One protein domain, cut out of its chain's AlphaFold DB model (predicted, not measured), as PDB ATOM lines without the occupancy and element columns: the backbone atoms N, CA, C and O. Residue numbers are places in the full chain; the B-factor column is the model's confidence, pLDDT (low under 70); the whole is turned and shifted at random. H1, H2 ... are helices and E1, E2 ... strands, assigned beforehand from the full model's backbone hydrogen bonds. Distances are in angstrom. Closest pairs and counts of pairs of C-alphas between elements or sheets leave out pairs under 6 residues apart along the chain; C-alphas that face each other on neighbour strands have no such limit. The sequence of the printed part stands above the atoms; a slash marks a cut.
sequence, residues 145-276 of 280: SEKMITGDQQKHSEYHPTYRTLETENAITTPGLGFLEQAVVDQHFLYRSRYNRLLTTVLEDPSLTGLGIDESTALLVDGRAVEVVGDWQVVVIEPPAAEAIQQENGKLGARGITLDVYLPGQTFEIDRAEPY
ATOM      1  N   SER A 145     275.518 160.396 241.146       96.88
ATOM      2  CA  SER A 145     274.373 160.815 241.962       96.88
ATOM      3  C   SER A 145     274.561 162.246 242.453       96.88
ATOM      4  O   SER A 145     275.680 162.640 242.778       96.88
ATOM      5  N   GLU A 146     273.485 163.022 242.565       95.69
ATOM      6  CA  GLU A 146     273.543 164.308 243.269       95.69
ATOM      7  C   GLU A 146     273.814 164.064 244.751       95.69
ATOM      8  O   GLU A 146     274.748 164.630 245.307       95.69
ATOM      9  N   LYS A 147     273.084 163.140 245.378       97.00
ATOM     10  CA  LYS A 147     273.373 162.668 246.736       97.00
ATOM     11  C   LYS A 147     274.218 161.404 246.662       97.00
ATOM     12  O   LYS A 147     273.724 160.313 246.404       97.00
ATOM     13  N   MET A 148     275.519 161.550 246.885       97.31
ATOM     14  CA  MET A 148     276.495 160.467 246.794       97.31
ATOM     15  C   MET A 148     276.746 159.820 248.160       97.31
ATOM     16  O   MET A 148     277.136 160.499 249.110       97.31
ATOM     17  N   ILE A 149     276.626 158.491 248.241       96.62
ATOM     18  CA  ILE A 149     276.976 157.709 249.437       96.62
ATOM     19  C   ILE A 149     278.493 157.759 249.678       96.62
ATOM     20  O   ILE A 149     279.303 157.339 248.846       96.62
ATOM     21  N   THR A 150     278.895 158.210 250.866       92.38
ATOM     22  CA  THR A 150     280.316 158.261 251.265       92.38
ATOM     23  C   THR A 150     280.868 156.892 251.665       92.38
ATOM     24  O   THR A 150     282.047 156.604 251.467       92.38
ATOM     25  N   GLY A 151     280.000 156.020 252.183       86.50
ATOM     26  CA  GLY A 151     280.353 154.721 252.749       86.50
ATOM     27  C   GLY A 151     280.623 154.741 254.254       86.50
ATOM     28  O   GLY A 151     280.687 153.662 254.838       86.50
ATOM     29  N   ASP A 152     280.711 155.927 254.859       89.12
ATOM     30  CA  ASP A 152     280.821 156.105 256.305       89.12
ATOM     31  C   ASP A 152     279.427 156.086 256.969       89.12
ATOM     32  O   ASP A 152     278.383 156.080 256.299       89.12
ATOM     33  N   GLN A 153     279.419 156.026 258.301       91.38
ATOM     34  CA  GLN A 153     278.226 156.044 259.148       91.38
ATOM     35  C   GLN A 153     278.327 157.189 260.149       91.38
ATOM     36  O   GLN A 153     279.379 157.390 260.752       91.38
ATOM     37  N   GLN A 154     277.229 157.909 260.374       92.81
ATOM     38  CA  GLN A 154     277.220 159.013 261.338       92.81
ATOM     39  C   GLN A 154     277.333 158.511 262.783       92.81
ATOM     40  O   GLN A 154     277.953 159.171 263.620       92.81
ATOM     41  N   LYS A 155     276.746 157.344 263.083       91.62
ATOM     42  CA  LYS A 155     276.652 156.797 264.448       91.62
ATOM     43  C   LYS A 155     277.737 155.773 264.784       91.62
ATOM     44  O   LYS A 155     277.883 155.414 265.949       91.62
ATOM     45  N   HIS A 156     278.516 155.333 263.795       90.12
ATOM     46  CA  HIS A 156     279.560 154.316 263.964       90.12
ATOM     47  C   HIS A 156     280.858 154.770 263.308       90.12
ATOM     48  O   HIS A 156     280.908 154.966 262.099       90.12
ATOM     49  N   SER A 157     281.921 154.898 264.101       85.75
ATOM     50  CA  SER A 157     283.246 155.292 263.607       85.75
ATOM     51  C   SER A 157     284.038 154.138 262.984       85.75
ATOM     52  O   SER A 157     284.995 154.379 262.249       85.75
ATOM     53  N   GLU A 158     283.664 152.885 263.266       86.75
ATOM     54  CA  GLU A 158     284.278 151.712 262.645       86.75
ATOM     55  C   GLU A 158     283.753 151.522 261.218       86.75
ATOM     56  O   GLU A 158     282.545 151.499 260.966       86.75
ATOM     57  N   TYR A 159     284.678 151.343 260.275       84.25
ATOM     58  CA  TYR A 159     284.317 151.070 258.894       84.25
ATOM     59  C   TYR A 159     283.721 149.667 258.738       84.25
ATOM     60  O   TYR A 159     284.352 148.656 259.056       84.25
ATOM     61  N   HIS A 160     282.544 149.603 258.116       86.38
ATOM     62  CA  HIS A 160     281.952 148.363 257.631       86.38
ATOM     63  C   HIS A 160     281.488 148.511 256.178       86.38
ATOM     64  O   HIS A 160     280.998 149.574 255.795       86.38
ATOM     65  N   PRO A 161     281.579 147.447 255.352       85.00
ATOM     66  CA  PRO A 161     281.112 147.499 253.967       85.00
ATOM     67  C   PRO A 161     279.622 147.831 253.821       85.00
ATOM     68  O   PRO A 161     279.235 148.341 252.772       85.00
ATOM     69  N   THR A 162     278.822 147.529 254.851       92.31
ATOM     70  CA  THR A 162     277.374 147.751 254.961       92.31
ATOM     71  C   THR A 162     277.006 148.096 256.408       92.31
ATOM     72  O   THR A 162     277.803 147.864 257.322       92.31
ATOM     73  N   TYR A 163     275.808 148.632 256.635       93.06
ATOM     74  CA  TYR A 163     275.343 148.998 257.977       93.06
ATOM     75  C   TYR A 163     274.854 147.762 258.738       93.06
ATOM     76  O   TYR A 163     274.257 146.854 258.157       93.06
ATOM     77  N   ARG A 164     275.088 147.705 260.054       91.81
ATOM     78  CA  ARG A 164     274.666 146.551 260.874       91.81
ATOM     79  C   ARG A 164     273.153 146.520 261.097       91.81
ATOM     80  O   ARG A 164     272.571 145.443 261.152       91.81
ATOM     81  N   THR A 165     272.532 147.692 261.212       93.56
ATOM     82  CA  THR A 165     271.081 147.867 261.379       93.56
ATOM     83  C   THR A 165     270.592 149.075 260.587       93.56
ATOM     84  O   THR A 165     271.400 149.924 260.218       93.56
ATOM     85  N   LEU A 166     269.281 149.167 260.360       96.50
ATOM     86  CA  LEU A 166     268.649 150.347 259.769       96.50
ATOM     87  C   LEU A 166     268.404 151.385 260.868       96.50
ATOM     88  O   LEU A 166     267.470 151.258 261.661       96.50
ATOM     89  N   GLU A 167     269.280 152.376 260.952       96.50
ATOM     90  CA  GLU A 167     269.205 153.453 261.943       96.50
ATOM     91  C   GLU A 167     268.887 154.758 261.245       96.50
ATOM     92  O   GLU A 167     269.408 154.983 260.162       96.50
ATOM     93  N   THR A 168     268.053 155.586 261.872       95.50
ATOM     94  CA  THR A 168     267.797 156.955 261.405       95.50
ATOM     95  C   THR A 168     269.011 157.842 261.668       95.50
ATOM     96  O   THR A 168     269.773 157.558 262.599       95.50
ATOM     97  N   GLU A 169     269.169 158.927 260.913       94.75
ATOM     98  CA  GLU A 169     270.289 159.874 260.983       94.75
ATOM     99  C   GLU A 169     271.662 159.178 260.955       94.75
ATOM    100  O   GLU A 169     272.562 159.509 261.734       94.75
ATOM    101  N   ASN A 170     271.807 158.141 260.128       95.19
ATOM    102  CA  ASN A 170     273.025 157.341 260.052       95.19
ATOM    103  C   ASN A 170     273.678 157.356 258.668       95.19
ATOM    104  O   ASN A 170     274.907 157.222 258.600       95.19
ATOM    105  N   ALA A 171     272.909 157.512 257.582       95.38
ATOM    106  CA  ALA A 171     273.501 157.594 256.254       95.38
ATOM    107  C   ALA A 171     274.210 158.937 256.057       95.38
ATOM    108  O   ALA A 171     273.641 160.006 256.257       95.38
ATOM    109  N   ILE A 172     275.466 158.885 255.610       95.12
ATOM    110  CA  ILE A 172     276.216 160.084 255.230       95.12
ATOM    111  C   ILE A 172     276.273 160.159 253.708       95.12
ATOM    112  O   ILE A 172     277.003 159.395 253.058       95.12
ATOM    113  N   THR A 173     275.542 161.125 253.155       96.81
ATOM    114  CA  THR A 173     275.650 161.528 251.754       96.81
ATOM    115  C   THR A 173     276.353 162.877 251.625       96.81
ATOM    116  O   THR A 173     276.357 163.706 252.533       96.81
ATOM    117  N   THR A 174     276.998 163.085 250.485       96.25
ATOM    118  CA  THR A 174     277.629 164.356 250.103       96.25
ATOM    119  C   THR A 174     277.293 164.657 248.648       96.25
ATOM    120  O   THR A 174     277.035 163.704 247.917       96.25
ATOM    121  N   PRO A 175     277.355 165.916 248.184       96.69
ATOM    122  CA  PRO A 175     277.087 166.197 246.776       96.69
ATOM    123  C   PRO A 175     278.024 165.435 245.808       96.69
ATOM    124  O   PRO A 175     279.240 165.391 246.010       96.69
ATOM    125  N   GLY A 176     277.486 164.806 244.770       96.44
ATOM    126  CA  GLY A 176     278.258 164.299 243.633       96.44
ATOM    127  C   GLY A 176     278.222 165.277 242.457       96.44
ATOM    128  O   GLY A 176     278.056 166.478 242.645       96.44
ATOM    129  N   LEU A 177     278.374 164.759 241.240       95.06
ATOM    130  CA  LEU A 177     278.246 165.508 239.987       95.06
ATOM    131  C   LEU A 177     276.781 165.745 239.589       95.06
ATOM    132  O   LEU A 177     276.518 166.594 238.746       95.06
ATOM    133  N   GLY A 178     275.816 165.032 240.177       94.06
ATOM    134  CA  GLY A 178     274.395 165.331 239.963       94.06
ATOM    135  C   GLY A 178     273.885 165.071 238.545       94.06
ATOM    136  O   GLY A 178     273.037 165.801 238.060       94.06
ATOM    137  N   PHE A 179     274.378 164.032 237.868       93.94
ATOM    138  CA  PHE A 179     273.758 163.549 236.624       93.94
ATOM    139  C   PHE A 179     272.508 162.694 236.884       93.94
ATOM    140  O   PHE A 179     271.723 162.431 235.969       93.94
ATOM    141  N   LEU A 180     272.350 162.240 238.129       94.12
ATOM    142  CA  LEU A 180     271.201 161.518 238.661       94.12
ATOM    143  C   LEU A 180     270.732 162.231 239.938       94.12
ATOM    144  O   LEU A 180     271.291 162.016 241.011       94.12
ATOM    145  N   GLU A 181     269.743 163.111 239.816       91.75
ATOM    146  CA  GLU A 181     269.262 163.943 240.934       91.75
ATOM    147  C   GLU A 181     268.338 163.166 241.881       91.75
ATOM    148  O   GLU A 181     268.502 163.190 243.097       91.75
ATOM    149  N   GLN A 182     267.418 162.376 241.321       92.94
ATOM    150  CA  GLN A 182     266.422 161.602 242.075       92.94
ATOM    151  C   GLN A 182     266.803 160.124 242.233       92.94
ATOM    152  O   GLN A 182     265.960 159.262 242.485       92.94
ATOM    153  N   ALA A 183     268.087 159.808 242.078       96.44
ATOM    154  CA  ALA A 183     268.592 158.466 242.304       96.44
ATOM    155  C   ALA A 183     269.943 158.487 243.016       96.44
ATOM    156  O   ALA A 183     270.771 159.371 242.803       96.44
ATOM    157  N   VAL A 184     270.170 157.467 243.841       97.88
ATOM    158  CA  VAL A 184     271.424 157.261 244.561       97.88
ATOM    159  C   VAL A 184     272.036 155.923 244.187       97.88
ATOM    160  O   VAL A 184     271.412 154.871 244.308       97.88
ATOM    161  N   VAL A 185     273.285 155.964 243.731       98.25
ATOM    162  CA  VAL A 185     274.018 154.787 243.270       98.25
ATOM    163  C   VAL A 185     274.852 154.192 244.396       98.25
ATOM    164  O   VAL A 185     275.698 154.858 244.999       98.25
ATOM    165  N   ASP A 186     274.680 152.890 244.605       97.75
ATOM    166  CA  ASP A 186     275.597 152.056 245.363       97.75
ATOM    167  C   ASP A 186     276.190 150.960 244.462       97.75
ATOM    168  O   ASP A 186     275.508 150.320 243.676       97.75
ATOM    169  N   GLN A 187     277.493 150.750 244.570       95.94
ATOM    170  CA  GLN A 187     278.342 149.963 243.673       95.94
ATOM    171  C   GLN A 187     278.950 148.773 244.419       95.94
ATOM    172  O   GLN A 187     279.065 148.816 245.643       95.94
ATOM    173  N   HIS A 188     279.352 147.701 243.726       95.19
ATOM    174  CA  HIS A 188     279.680 146.401 244.354       95.19
ATOM    175  C   HIS A 188     278.563 145.921 245.301       95.19
ATOM    176  O   HIS A 188     278.834 145.433 246.404       95.19
ATOM    177  N   PHE A 189     277.310 146.184 244.926       96.69
ATOM    178  CA  PHE A 189     276.197 146.198 245.865       96.69
ATOM    179  C   PHE A 189     275.912 144.816 246.464       96.69
ATOM    180  O   PHE A 189     276.010 144.631 247.683       96.69
ATOM    181  N   LEU A 190     275.618 143.840 245.603       94.44
ATOM    182  CA  LEU A 190     275.362 142.453 245.986       94.44
ATOM    183  C   LEU A 190     276.632 141.797 246.530       94.44
ATOM    184  O   LEU A 190     276.595 141.233 247.623       94.44
ATOM    185  N   TYR A 191     277.762 141.947 245.830       92.56
ATOM    186  CA  TYR A 191     279.043 141.360 246.235       92.56
ATOM    187  C   TYR A 191     279.477 141.734 247.664       92.56
ATOM    188  O   TYR A 191     280.090 140.929 248.365       92.56
ATOM    189  N   ARG A 192     279.146 142.948 248.131       93.56
ATOM    190  CA  ARG A 192     279.486 143.433 249.485       93.56
ATOM    191  C   ARG A 192     278.291 143.497 250.440       93.56
ATOM    192  O   ARG A 192     278.421 144.085 251.514       93.56
ATOM    193  N   SER A 193     277.146 142.920 250.070       95.31
ATOM    194  CA  SER A 193     275.919 142.900 250.882       95.31
ATOM    195  C   SER A 193     275.488 144.291 251.378       95.31
ATOM    196  O   SER A 193     275.100 144.476 252.535       95.31
ATOM    197  N   ARG A 194     275.552 145.299 250.502       96.75
ATOM    198  CA  ARG A 194     275.346 146.728 250.818       96.75
ATOM    199  C   ARG A 194     273.886 147.153 251.024       96.75
ATOM    200  O   ARG A 194     273.595 148.341 251.108       96.75
ATOM    201  N   TYR A 195     272.980 146.190 251.188       96.19
ATOM    202  CA  TYR A 195     271.540 146.402 251.350       96.19
ATOM    203  C   TYR A 195     271.182 147.402 252.441       96.19
ATOM    204  O   TYR A 195     270.510 148.383 252.152       96.19
ATOM    205  N   ASN A 196     271.652 147.191 253.674       96.94
ATOM    206  CA  ASN A 196     271.280 148.060 254.792       96.94
ATOM    207  C   ASN A 196     271.742 149.498 254.576       96.94
ATOM    208  O   ASN A 196     271.038 150.425 254.952       96.94
ATOM    209  N   ARG A 197     272.898 149.681 253.935       96.56
ATOM    210  CA  ARG A 197     273.395 151.011 253.596       96.56
ATOM    211  C   ARG A 197     272.468 151.726 252.621       96.56
ATOM    212  O   ARG A 197     272.003 152.813 252.939       96.56
ATOM    213  N   LEU A 198     272.171 151.104 251.479       98.00
ATOM    214  CA  LEU A 198     271.302 151.709 250.467       98.00
ATOM    215  C   LEU A 198     269.866 151.894 250.982       98.00
ATOM    216  O   LEU A 198     269.278 152.948 250.770       98.00
ATOM    217  N   LEU A 199     269.327 150.911 251.713       97.81
ATOM    218  CA  LEU A 199     268.005 150.999 252.341       97.81
ATOM    219  C   LEU A 199     267.929 152.147 253.345       97.81
ATOM    220  O   LEU A 199     266.967 152.903 253.308       97.81
ATOM    221  N   THR A 200     268.922 152.307 254.224       97.81
ATOM    222  CA  THR A 200     268.949 153.446 255.151       97.81
ATOM    223  C   THR A 200     268.983 154.766 254.388       97.81
ATOM    224  O   THR A 200     268.207 155.651 254.719       97.81
ATOM    225  N   THR A 201     269.802 154.887 253.336       97.88
ATOM    226  CA  THR A 201     269.846 156.112 252.522       97.88
ATOM    227  C   THR A 201     268.492 156.442 251.888       97.88
ATOM    228  O   THR A 201     268.041 157.575 252.000       97.88
ATOM    229  N   VAL A 202     267.818 155.464 251.277       97.75
ATOM    230  CA  VAL A 202     266.505 155.661 250.632       97.75
ATOM    231  C   VAL A 202     265.394 155.941 251.652       97.75
ATOM    232  O   VAL A 202     264.477 156.704 251.378       97.75
ATOM    233  N   LEU A 203     265.450 155.343 252.844       97.88
ATOM    234  CA  LEU A 203     264.440 155.572 253.882       97.88
ATOM    235  C   LEU A 203     264.626 156.897 254.628       97.88
ATOM    236  O   LEU A 203     263.645 157.463 255.106       97.88
ATOM    237  N   GLU A 204     265.858 157.392 254.750       96.75
ATOM    238  CA  GLU A 204     266.123 158.740 255.270       96.75
ATOM    239  C   GLU A 204     265.794 159.826 254.242       96.75
ATOM    240  O   GLU A 204     265.462 160.948 254.624       96.75
ATOM    241  N   ASP A 205     265.841 159.489 252.952       96.25
ATOM    242  CA  ASP A 205     265.506 160.389 251.856       96.25
ATOM    243  C   ASP A 205     264.607 159.708 250.808       96.25
ATOM    244  O   ASP A 205     265.085 159.264 249.756       96.25
ATOM    245  N   PRO A 206     263.285 159.652 251.061       95.44
ATOM    246  CA  PRO A 206     262.334 158.972 250.187       95.44
ATOM    247  C   PRO A 206     262.061 159.711 248.869       95.44
ATOM    248  O   PRO A 206     261.167 159.318 248.126       95.44
ATOM    249  N   SER A 207     262.804 160.780 248.559       93.62
ATOM    250  CA  SER A 207     262.817 161.371 247.216       93.62
ATOM    251  C   SER A 207     263.744 160.630 246.244       93.62
ATOM    252  O   SER A 207     263.706 160.894 245.043       93.62
ATOM    253  N   LEU A 208     264.577 159.711 246.749       96.06
ATOM    254  CA  LEU A 208     265.592 159.009 245.970       96.06
ATOM    255  C   LEU A 208     265.185 157.575 245.649       96.06
ATOM    256  O   LEU A 208     264.824 156.802 246.533       96.06
ATOM    257  N   THR A 209     265.402 157.172 244.401       97.62
ATOM    258  CA  THR A 209     265.459 155.756 244.020       97.62
ATOM    259  C   THR A 209     266.854 155.194 244.294       97.62
ATOM    260  O   THR A 209     267.861 155.734 243.830       97.62
ATOM    261  N   GLY A 210     266.946 154.092 245.034       98.31
ATOM    262  CA  GLY A 210     268.211 153.409 245.294       98.31
ATOM    263  C   GLY A 210     268.613 152.490 244.142       98.31
ATOM    264  O   GLY A 210     267.859 151.590 243.782       98.31
ATOM    265  N   LEU A 211     269.818 152.667 243.602       98.62
ATOM    266  CA  LEU A 211     270.366 151.876 242.499       98.62
ATOM    267  C   LEU A 211     271.584 151.076 242.973       98.62
ATOM    268  O   LEU A 211     272.701 151.587 243.037       98.62
ATOM    269  N   GLY A 212     271.371 149.806 243.306       98.44
ATOM    270  CA  GLY A 212     272.411 148.865 243.705       98.44
ATOM    271  C   GLY A 212     273.001 148.123 242.508       98.44
ATOM    272  O   GLY A 212     272.428 147.140 242.046       98.44
ATOM    273  N   ILE A 213     274.161 148.557 242.022       98.38
ATOM    274  CA  ILE A 213     274.852 147.995 240.855       98.38
ATOM    275  C   ILE A 213     275.926 147.001 241.316       98.38
ATOM    276  O   ILE A 213     276.798 147.333 242.131       98.38
ATOM    277  N   ASP A 214     275.877 145.770 240.806       96.62
ATOM    278  CA  ASP A 214     276.883 144.754 241.118       96.62
ATOM    279  C   ASP A 214     278.144 144.859 240.243       96.62
ATOM    280  O   ASP A 214     278.234 145.665 239.315       96.62
ATOM    281  N   GLU A 215     279.160 144.057 240.560       92.62
ATOM    282  CA  GLU A 215     280.399 144.023 239.781       92.62
ATOM    283  C   GLU A 215     280.148 143.674 238.307       92.62
ATOM    284  O   GLU A 215     279.194 142.980 237.964       92.62
ATOM    285  N   SER A 216     281.012 144.158 237.410       94.00
ATOM    286  CA  SER A 216     280.921 143.913 235.957       94.00
ATOM    287  C   SER A 216     279.533 144.194 235.349       94.00
ATOM    288  O   SER A 216     279.134 143.558 234.376       94.00
ATOM    289  N   THR A 217     278.799 145.142 235.934       97.12
ATOM    290  CA  THR A 217     277.451 145.551 235.525       97.12
ATOM    291  C   THR A 217     277.381 147.071 235.502       97.12
ATOM    292  O   THR A 217     278.053 147.742 236.286       97.12
ATOM    293  N   ALA A 218     276.602 147.626 234.583       97.38
ATOM    294  CA  ALA A 218     276.402 149.058 234.448       97.38
ATOM    295  C   ALA A 218     274.949 149.381 234.094       97.38
ATOM    296  O   ALA A 218     274.197 148.538 233.602       97.38
ATOM    297  N   LEU A 219     274.587 150.637 234.336       98.19
ATOM    298  CA  LEU A 219     273.342 151.234 233.886       98.19
ATOM    299  C   LEU A 219     273.650 152.173 232.725       98.19
ATOM    300  O   LEU A 219     274.387 153.146 232.895       98.19
ATOM    301  N   LEU A 220     273.100 151.876 231.552       97.19
ATOM    302  CA  LEU A 220     273.094 152.804 230.430       97.19
ATOM    303  C   LEU A 220     271.848 153.679 230.550       97.19
ATOM    304  O   LEU A 220     270.733 153.173 230.469       97.19
ATOM    305  N   VAL A 221     272.047 154.977 230.761       95.38
ATOM    306  CA  VAL A 221     270.961 155.935 230.996       95.38
ATOM    307  C   VAL A 221     270.836 156.872 229.796       95.38
ATOM    308  O   VAL A 221     271.797 157.555 229.447       95.38
ATOM    309  N   ASP A 222     269.650 156.916 229.189       92.19
ATOM    310  CA  ASP A 222     269.286 157.827 228.098       92.19
ATOM    311  C   ASP A 222     267.956 158.519 228.432       92.19
ATOM    312  O   ASP A 222     266.872 157.923 228.400       92.19
ATOM    313  N   GLY A 223     268.039 159.790 228.831       89.12
ATOM    314  CA  GLY A 223     266.914 160.494 229.439       89.12
ATOM    315  C   GLY A 223     266.435 159.767 230.698       89.12
ATOM    316  O   GLY A 223     267.213 159.553 231.623       89.12
ATOM    317  N   ARG A 224     265.153 159.389 230.727       90.81
ATOM    318  CA  ARG A 224     264.558 158.600 231.822       90.81
ATOM    319  C   ARG A 224     264.737 157.094 231.641       90.81
ATOM    320  O   ARG A 224     264.527 156.351 232.588       90.81
ATOM    321  N   ALA A 225     265.086 156.633 230.439       95.19
ATOM    322  CA  ALA A 225     265.211 155.212 230.158       95.19
ATOM    323  C   ALA A 225     266.551 154.684 230.667       95.19
ATOM    324  O   ALA A 225     267.604 155.281 230.432       95.19
ATOM    325  N   VAL A 226     266.500 153.535 231.330       97.44
ATOM    326  CA  VAL A 226     267.668 152.839 231.851       97.44
ATOM    327  C   VAL A 226     267.694 151.421 231.305       97.44
ATOM    328  O   VAL A 226     266.698 150.706 231.383       97.44
ATOM    329  N   GLU A 227     268.840 151.000 230.779       98.44
ATOM    330  CA  GLU A 227     269.123 149.617 230.395       98.44
ATOM    331  C   GLU A 227     270.225 149.040 231.288       98.44
ATOM    332  O   GLU A 227     271.275 149.657 231.486       98.44
ATOM    333  N   VAL A 228     270.002 147.833 231.807       98.62
ATOM    334  CA  VAL A 228     271.040 147.078 232.512       98.62
ATOM    335  C   VAL A 228     271.939 146.391 231.495       98.62
ATOM    336  O   VAL A 228     271.469 145.613 230.668       98.62
ATOM    337  N   VAL A 229     273.245 146.624 231.582       97.88
ATOM    338  CA  VAL A 229     274.249 145.997 230.712       97.88
ATOM    339  C   VAL A 229     275.364 145.366 231.542       97.88
ATOM    340  O   VAL A 229     275.643 145.801 232.656       97.88
ATOM    341  N   GLY A 230     276.030 144.351 230.992       96.06
ATOM    342  CA  GLY A 230     277.111 143.627 231.664       96.06
ATOM    343  C   GLY A 230     276.726 142.195 232.018       96.06
ATOM    344  O   GLY A 230     275.963 141.566 231.283       96.06
ATOM    345  N   ASP A 231     277.280 141.689 233.117       96.31
ATOM    346  CA  ASP A 231     277.267 140.255 233.435       96.31
ATOM    347  C   ASP A 231     276.378 139.889 234.637       96.31
ATOM    348  O   ASP A 231     275.921 138.745 234.730       96.31
ATOM    349  N   TRP A 232     276.123 140.831 235.552       96.94
ATOM    350  CA  TRP A 232     275.409 140.587 236.810       96.94
ATOM    351  C   TRP A 232     274.158 141.464 236.947       96.94
ATOM    352  O   TRP A 232     273.568 141.901 235.962       96.94
ATOM    353  N   GLN A 233     273.670 141.603 238.178       96.81
ATOM    354  CA  GLN A 233     272.353 142.142 238.486       96.81
ATOM    355  C   GLN A 233     272.429 143.603 238.930       96.81
ATOM    356  O   GLN A 233     273.425 144.056 239.500       96.81
ATOM    357  N   VAL A 234     271.318 144.307 238.739       98.62
ATOM    358  CA  VAL A 234     271.037 145.580 239.404       98.62
ATOM    359  C   VAL A 234     269.825 145.405 240.297       98.62
ATOM    360  O   VAL A 234     268.819 144.836 239.881       98.62
ATOM    361  N   VAL A 235     269.917 145.912 241.520       98.69
ATOM    362  CA  VAL A 235     268.792 146.005 242.446       98.69
ATOM    363  C   VAL A 235     268.297 147.443 242.456       98.69
ATOM    364  O   VAL A 235     269.073 148.358 242.722       98.69
ATOM    365  N   VAL A 236     267.013 147.637 242.182       98.62
ATOM    366  CA  VAL A 236     266.345 148.937 242.284       98.62
ATOM    367  C   VAL A 236     265.471 148.920 243.529       98.62
ATOM    368  O   VAL A 236     264.701 147.982 243.735       98.62
ATOM    369  N   ILE A 237     265.632 149.931 244.378       98.38
ATOM    370  CA  ILE A 237     264.859 150.117 245.605       98.38
ATOM    371  C   ILE A 237     264.073 151.412 245.460       98.38
ATOM    372  O   ILE A 237     264.657 152.495 245.505       98.38
ATOM    373  N   GLU A 238     262.759 151.297 245.321       97.31
ATOM    374  CA  GLU A 238     261.880 152.463 245.340       97.31
ATOM    375  C   GLU A 238     261.411 152.725 246.776       97.31
ATOM    376  O   GLU A 238     260.997 151.784 247.478       97.31
ATOM    377  N   PRO A 239     261.481 153.983 247.242       95.62
ATOM    378  CA  PRO A 239     260.998 154.338 248.561       95.62
ATOM    379  C   PRO A 239     259.478 154.152 248.638       95.62
ATOM    380  O   PRO A 239     258.764 154.355 247.653       95.62
ATOM    381  N   PRO A 240     258.945 153.804 249.818       96.00
ATOM    382  CA  PRO A 240     257.517 153.908 250.046       96.00
ATOM    383  C   PRO A 240     257.119 155.388 250.161       96.00
ATOM    384  O   PRO A 240     257.965 156.275 250.282       96.00
ATOM    385  N   ALA A 241     255.815 155.656 250.225       93.75
ATOM    386  CA  ALA A 241     255.332 156.972 250.638       93.75
ATOM    387  C   ALA A 241     255.927 157.364 252.006       93.75
ATOM    388  O   ALA A 241     256.059 156.513 252.893       93.75
ATOM    389  N   ALA A 242     256.268 158.642 252.188       92.31
ATOM    390  CA  ALA A 242     256.958 159.125 253.384       92.31
ATOM    391  C   ALA A 242     256.188 158.812 254.682       92.31
ATOM    392  O   ALA A 242     256.789 158.489 255.703       92.31
ATOM    393  N   GLU A 243     254.853 158.812 254.639       94.19
ATOM    394  CA  GLU A 243     253.982 158.504 255.779       94.19
ATOM    395  C   GLU A 243     254.026 157.023 256.191       94.19
ATOM    396  O   GLU A 243     253.614 156.662 257.296       94.19
ATOM    397  N   ALA A 244     254.508 156.144 255.308       96.50
ATOM    398  CA  ALA A 244     254.700 154.727 255.591       96.50
ATOM    399  C   ALA A 244     256.067 154.427 256.233       96.50
ATOM    400  O   ALA A 244     256.326 153.266 256.571       96.50
ATOM    401  N   ILE A 245     256.917 155.444 256.416       97.50
ATOM    402  CA  ILE A 245     258.206 155.360 257.107       97.50
ATOM    403  C   ILE A 245     258.009 155.779 258.565       97.50
ATOM    404  O   ILE A 245     257.412 156.804 258.881       97.50
ATOM    405  N   GLN A 246     258.506 154.951 259.474       97.00
ATOM    406  CA  GLN A 246     258.383 155.103 260.914       97.00
ATOM    407  C   GLN A 246     259.765 155.079 261.551       97.00
ATOM    408  O   GLN A 246     260.686 154.415 261.071       97.00
ATOM    409  N   GLN A 247     259.893 155.790 262.664       96.12
ATOM    410  CA  GLN A 247     261.109 155.812 263.458       96.12
ATOM    411  C   GLN A 247     260.763 155.486 264.902       96.12
ATOM    412  O   GLN A 247     259.906 156.131 265.501       96.12
ATOM    413  N   GLU A 248     261.439 154.491 265.467       96.50
ATOM    414  CA  GLU A 248     261.251 154.091 266.860       96.50
ATOM    415  C   GLU A 248     262.600 153.704 267.466       96.50
ATOM    416  O   GLU A 248     263.345 152.909 266.894       96.50
ATOM    417  N   ASN A 249     262.946 154.288 268.619       94.88
ATOM    418  CA  ASN A 249     264.212 154.035 269.324       94.88
ATOM    419  C   ASN A 249     265.462 154.163 268.424       94.88
ATOM    420  O   ASN A 249     266.407 153.380 268.523       94.88
ATOM    421  N   GLY A 250     265.450 155.139 267.510       94.50
ATOM    422  CA  GLY A 250     266.538 155.383 266.559       94.50
ATOM    423  C   GLY A 250     266.627 154.376 265.405       94.50
ATOM    424  O   GLY A 250     267.593 154.426 264.644       94.50
ATOM    425  N   LYS A 251     265.653 153.470 265.258       97.31
ATOM    426  CA  LYS A 251     265.573 152.496 264.163       97.31
ATOM    427  C   LYS A 251     264.531 152.911 263.132       97.31
ATOM    428  O   LYS A 251     263.511 153.498 263.486       97.31
ATOM    429  N   LEU A 252     264.796 152.577 261.872       97.69
ATOM    430  CA  LEU A 252     263.877 152.797 260.757       97.69
ATOM    431  C   LEU A 252     262.978 151.571 260.566       97.69
ATOM    432  O   LEU A 252     263.459 150.440 260.482       97.69
ATOM    433  N   GLY A 253     261.675 151.808 260.462       97.50
ATOM    434  CA  GLY A 253     260.676 150.842 260.016       97.50
ATOM    435  C   GLY A 253     259.928 151.398 258.809       97.50
ATOM    436  O   GLY A 253     259.710 152.598 258.717       97.50
ATOM    437  N   ALA A 254     259.534 150.548 257.866       97.50
ATOM    438  CA  ALA A 254     258.815 150.995 256.677       97.50
ATOM    439  C   ALA A 254     257.929 149.887 256.103       97.50
ATOM    440  O   ALA A 254     258.198 148.696 256.291       97.50
ATOM    441  N   ARG A 255     256.864 150.272 255.393       97.38
ATOM    442  CA  ARG A 255     255.994 149.348 254.648       97.38
ATOM    443  C   ARG A 255     255.833 149.822 253.211       97.38
ATOM    444  O   ARG A 255     255.667 151.010 252.985       97.38
ATOM    445  N   GLY A 256     255.817 148.879 252.270       96.19
ATOM    446  CA  GLY A 256     255.602 149.180 250.851       96.19
ATOM    447  C   GLY A 256     256.851 149.631 250.093       96.19
ATOM    448  O   GLY A 256     256.714 150.326 249.101       96.19
ATOM    449  N   ILE A 257     258.049 149.254 250.557       97.31
ATOM    450  CA  ILE A 257     259.277 149.372 249.758       97.31
ATOM    451  C   ILE A 257     259.153 148.414 248.566       97.31
ATOM    452  O   ILE A 257     258.883 147.225 248.776       97.31
ATOM    453  N   THR A 258     259.389 148.900 247.348       97.62
ATOM    454  CA  THR A 258     259.518 148.040 246.163       97.62
ATOM    455  C   THR A 258     260.982 147.671 245.977       97.62
ATOM    456  O   THR A 258     261.861 148.527 246.062       97.62
ATOM    457  N   LEU A 259     261.248 146.389 245.733       97.81
ATOM    458  CA  LEU A 259     262.570 145.897 245.371       97.81
ATOM    459  C   LEU A 259     262.454 145.093 244.088       97.81
ATOM    460  O   LEU A 259     261.868 144.008 244.081       97.81
ATOM    461  N   ASP A 260     263.086 145.607 243.045       98.38
ATOM    462  CA  ASP A 260     263.203 144.933 241.765       98.38
ATOM    463  C   ASP A 260     264.643 144.490 241.529       98.38
ATOM    464  O   ASP A 260     265.601 145.173 241.896       98.38
ATOM    465  N   VAL A 261     264.802 143.334 240.887       98.44
ATOM    466  CA  VAL A 261     266.105 142.816 240.468       98.44
ATOM    467  C   VAL A 261     266.101 142.675 238.955       98.44
ATOM    468  O   VAL A 261     265.339 141.886 238.396       98.44
ATOM    469  N   TYR A 262     266.977 143.431 238.308       98.56
ATOM    470  CA  TYR A 262     267.134 143.474 236.866       98.56
ATOM    471  C   TYR A 262     268.393 142.716 236.436       98.56
ATOM    472  O   TYR A 262     269.452 142.808 237.057       98.56
ATOM    473  N   LEU A 263     268.261 141.969 235.346       98.44
ATOM    474  CA  LEU A 263     269.319 141.263 234.634       98.44
ATOM    475  C   LEU A 263     269.726 142.032 233.368       98.44
ATOM    476  O   LEU A 263     268.952 142.862 232.879       98.44
ATOM    477  N   PRO A 264     270.896 141.720 232.781       98.31
ATOM    478  CA  PRO A 264     271.348 142.359 231.552       98.31
ATOM    479  C   PRO A 264     270.316 142.268 230.415       98.31
ATOM    480  O   PRO A 264     269.729 141.211 230.165       98.31
ATOM    481  N   GLY A 265     270.104 143.388 229.726       97.81
ATOM    482  CA  GLY A 265     269.117 143.582 228.662       97.81
ATOM    483  C   GLY A 265     267.710 143.947 229.145       97.81
ATOM    484  O   GLY A 265     266.833 144.186 228.315       97.81
ATOM    485  N   GLN A 266     267.456 143.976 230.459       98.62
ATOM    486  CA  GLN A 266     266.205 144.509 230.998       98.62
ATOM    487  C   GLN A 266     266.287 146.027 231.173       98.62
ATOM    488  O   GLN A 266     267.361 146.591 231.381       98.62
ATOM    489  N   THR A 267     265.125 146.674 231.102       98.00
ATOM    490  CA  THR A 267     265.004 148.132 231.131       98.00
ATOM    491  C   THR A 267     263.992 148.591 232.168       98.00
ATOM    492  O   THR A 267     262.988 147.911 232.382       98.00
ATOM    493  N   PHE A 268     264.212 149.776 232.722       96.75
ATOM    494  CA  PHE A 268     263.277 150.483 233.598       96.75
ATOM    495  C   PHE A 268     263.364 151.993 233.355       96.75
ATOM    496  O   PHE A 268     264.192 152.449 232.564       96.75
ATOM    497  N   GLU A 269     262.480 152.765 233.983       94.00
ATOM    498  CA  GLU A 269     262.557 154.226 233.973       94.00
ATOM    499  C   GLU A 269     263.002 154.730 235.345       94.00
ATOM    500  O   GLU A 269     262.645 154.146 236.365       94.00
ATOM    501  N   ILE A 270     263.773 155.813 235.359       89.56
ATOM    502  CA  ILE A 270     264.034 156.607 236.560       89.56
ATOM    503  C   ILE A 270     263.536 158.024 236.332       89.56
ATOM    504  O   ILE A 270     263.616 158.552 235.215       89.56
ATOM    505  N   ASP A 271     263.056 158.654 237.396       78.06
ATOM    506  CA  ASP A 271     262.771 160.076 237.345       78.06
ATOM    507  C   ASP A 271     264.089 160.864 237.290       78.06
ATOM    508  O   ASP A 271     265.104 160.519 237.906       78.06
ATOM    509  N   ARG A 272     264.091 161.902 236.458       63.47
ATOM    510  CA  ARG A 272     265.149 162.907 236.379       63.47
ATOM    511  C   ARG A 272     264.498 164.253 236.632       63.47
ATOM    512  O   ARG A 272     263.369 164.469 236.186       63.47
ATOM    513  N   ALA A 273     265.230 165.167 237.256       48.00
ATOM    514  CA  ALA A 273     264.844 166.560 237.168       48.00
ATOM    515  C   ALA A 273     264.893 167.023 235.706       48.00
ATOM    516  O   ALA A 273     265.691 166.535 234.895       48.00
ATOM    517  N   GLU A 274     264.004 167.953 235.375       43.12
ATOM    518  CA  GLU A 274     264.080 168.704 234.125       43.12
ATOM    519  C   GLU A 274     265.465 169.365 234.031       43.12
ATOM    520  O   GLU A 274     265.984 169.819 235.054       43.12
ATOM    521  N   PRO A 275     266.091 169.412 232.842       42.12
ATOM    522  CA  PRO A 275     267.415 170.000 232.699       42.12
ATOM    523  C   PRO A 275     267.417 171.420 233.267       42.12
ATOM    524  O   PRO A 275     266.551 172.226 232.926       42.12
ATOM    525  N   TYR A 276     268.394 171.709 234.129       40.12
ATOM    526  CA  TYR A 276     268.671 173.056 234.611       40.12
ATOM    527  C   TYR A 276     268.842 173.981 233.400       40.12
ATOM    528  O   TYR A 276     269.817 173.881 232.655       40.12
TER     529      TYR A 276
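AT A GLANCE: This is residues 145 to 276 of the 280 residues of the protein "Cyanophycinase" of Bacteroidetes bacterium QH_2_67_10 (UniProt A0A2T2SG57). A twisted sheet of four strands, E3, E4, E7 and E10, is the core, with the single helix H1 packed on one face and a smaller sheet, E5, E6 and E11, partly over the other side with few close contacts. Two hairpins complete the picture: E1 and E2 pack on H1 and the edge strand E3, while E8 and E9 pack on H1 at the far end of the long axis from the smaller sheet. The 132 printed residues have one named helix and eleven named strands, in the order E1 E2 E3 H1 E4 E5 E6 E7 E8 E9 E10 E11; the larger sheet runs E3, E4, E7, E10 and is mixed, the smaller runs E5, E6, E11 and is antiparallel. The class is mostly strand, though under half of the residues, 65 of 132, are in named elements. The whole is compact and rounded, with a radius of gyration of the C-alphas of 14.4 A and spans of 42 by 30 by 28 A.

IN THESE COORDINATES: In the largest sheet, E3 is residues 183 to 187, 13.0 A long, beginning at C-alpha 183 at (268.592, 158.466, 242.304). E4 is residues 209 to 213, E7 is 234 to 238, 12.9 A, and E10 is 258 to 262. H1, residues 195 to 204, spans 14.0 A and begins at C-alpha 195 at (271.540, 146.402, 251.350). In the second sheet, E5 is residues 217 to 222, 16.5 A, E6 is 225 to 230, 16.7 A, and E11 is 267 to 269, ending at C-alpha 269 at (262.557, 154.226, 233.973). E1 is residues 147 to 153, 14.9 A, and E2 is 171 to 175, 13.3 A. E8 is residues 245 to 248 and E9 is 251 to 254.

HOW THE PARTS SIT: E3 and E4 are parallel, with N 186 and O 211 2.8 A apart, within hydrogen-bond range. E4 and E7 are antiparallel, with N 212 and O 235 at 2.8 A. E7 and E10 are antiparallel at 161 degrees, with N 236 and O 260 at 2.9 A. H1 is on this sheet at a height of 9.1 A, two layers with the helix on one face. It lies over E4, only just E4 alone, with 2 of its C-alphas falling on E3, and runs along the strands at 16 degrees on the local plane. E3, H1 and E4 form a strand-helix-strand unit, two parallel strands joined through a helix, with a right-handed crossover. In H1 every O i to N i+4 pair is within hydrogen-bond range. The hairpin E1 and E2 has N 148 and O 174 at 2.8 A; the closest C-alphas of E2 and H1 are those of Ala 171 and Thr 201, 5.4 A, and of E1 and E3 those of Lys 147 and Val 184, 6.1 A. The hairpin E8 and E9 has N 246 and O 253 at 2.7 A, and the closest C-alphas of H1 and E9 are those of Leu 203 and Leu 252, 7.4 A. The hairpin E5 and E6 has N 220 and O 227 at 2.9 A; E6 and E11 are antiparallel, with N 226 and O 268 at 2.8 A. The closest C-alphas of E6 and E10 are those of Val 228 and Tyr 262, 6.9 A. H1 is apart from E5, E6 and E11, and E10 and E11 meet only through their link.

THE WHOLE: The two farthest C-alphas, those of Asn 249 and Gly 265, are 42.3 A apart. The printed part has no cut. The link from E1 to E2, residues 154 to 170, is long, with C-alphas 12 to 21 A from the mean of all C-alphas. The mean pLDDT of the printed part is 93.5; residues 272 to 276 are under 70.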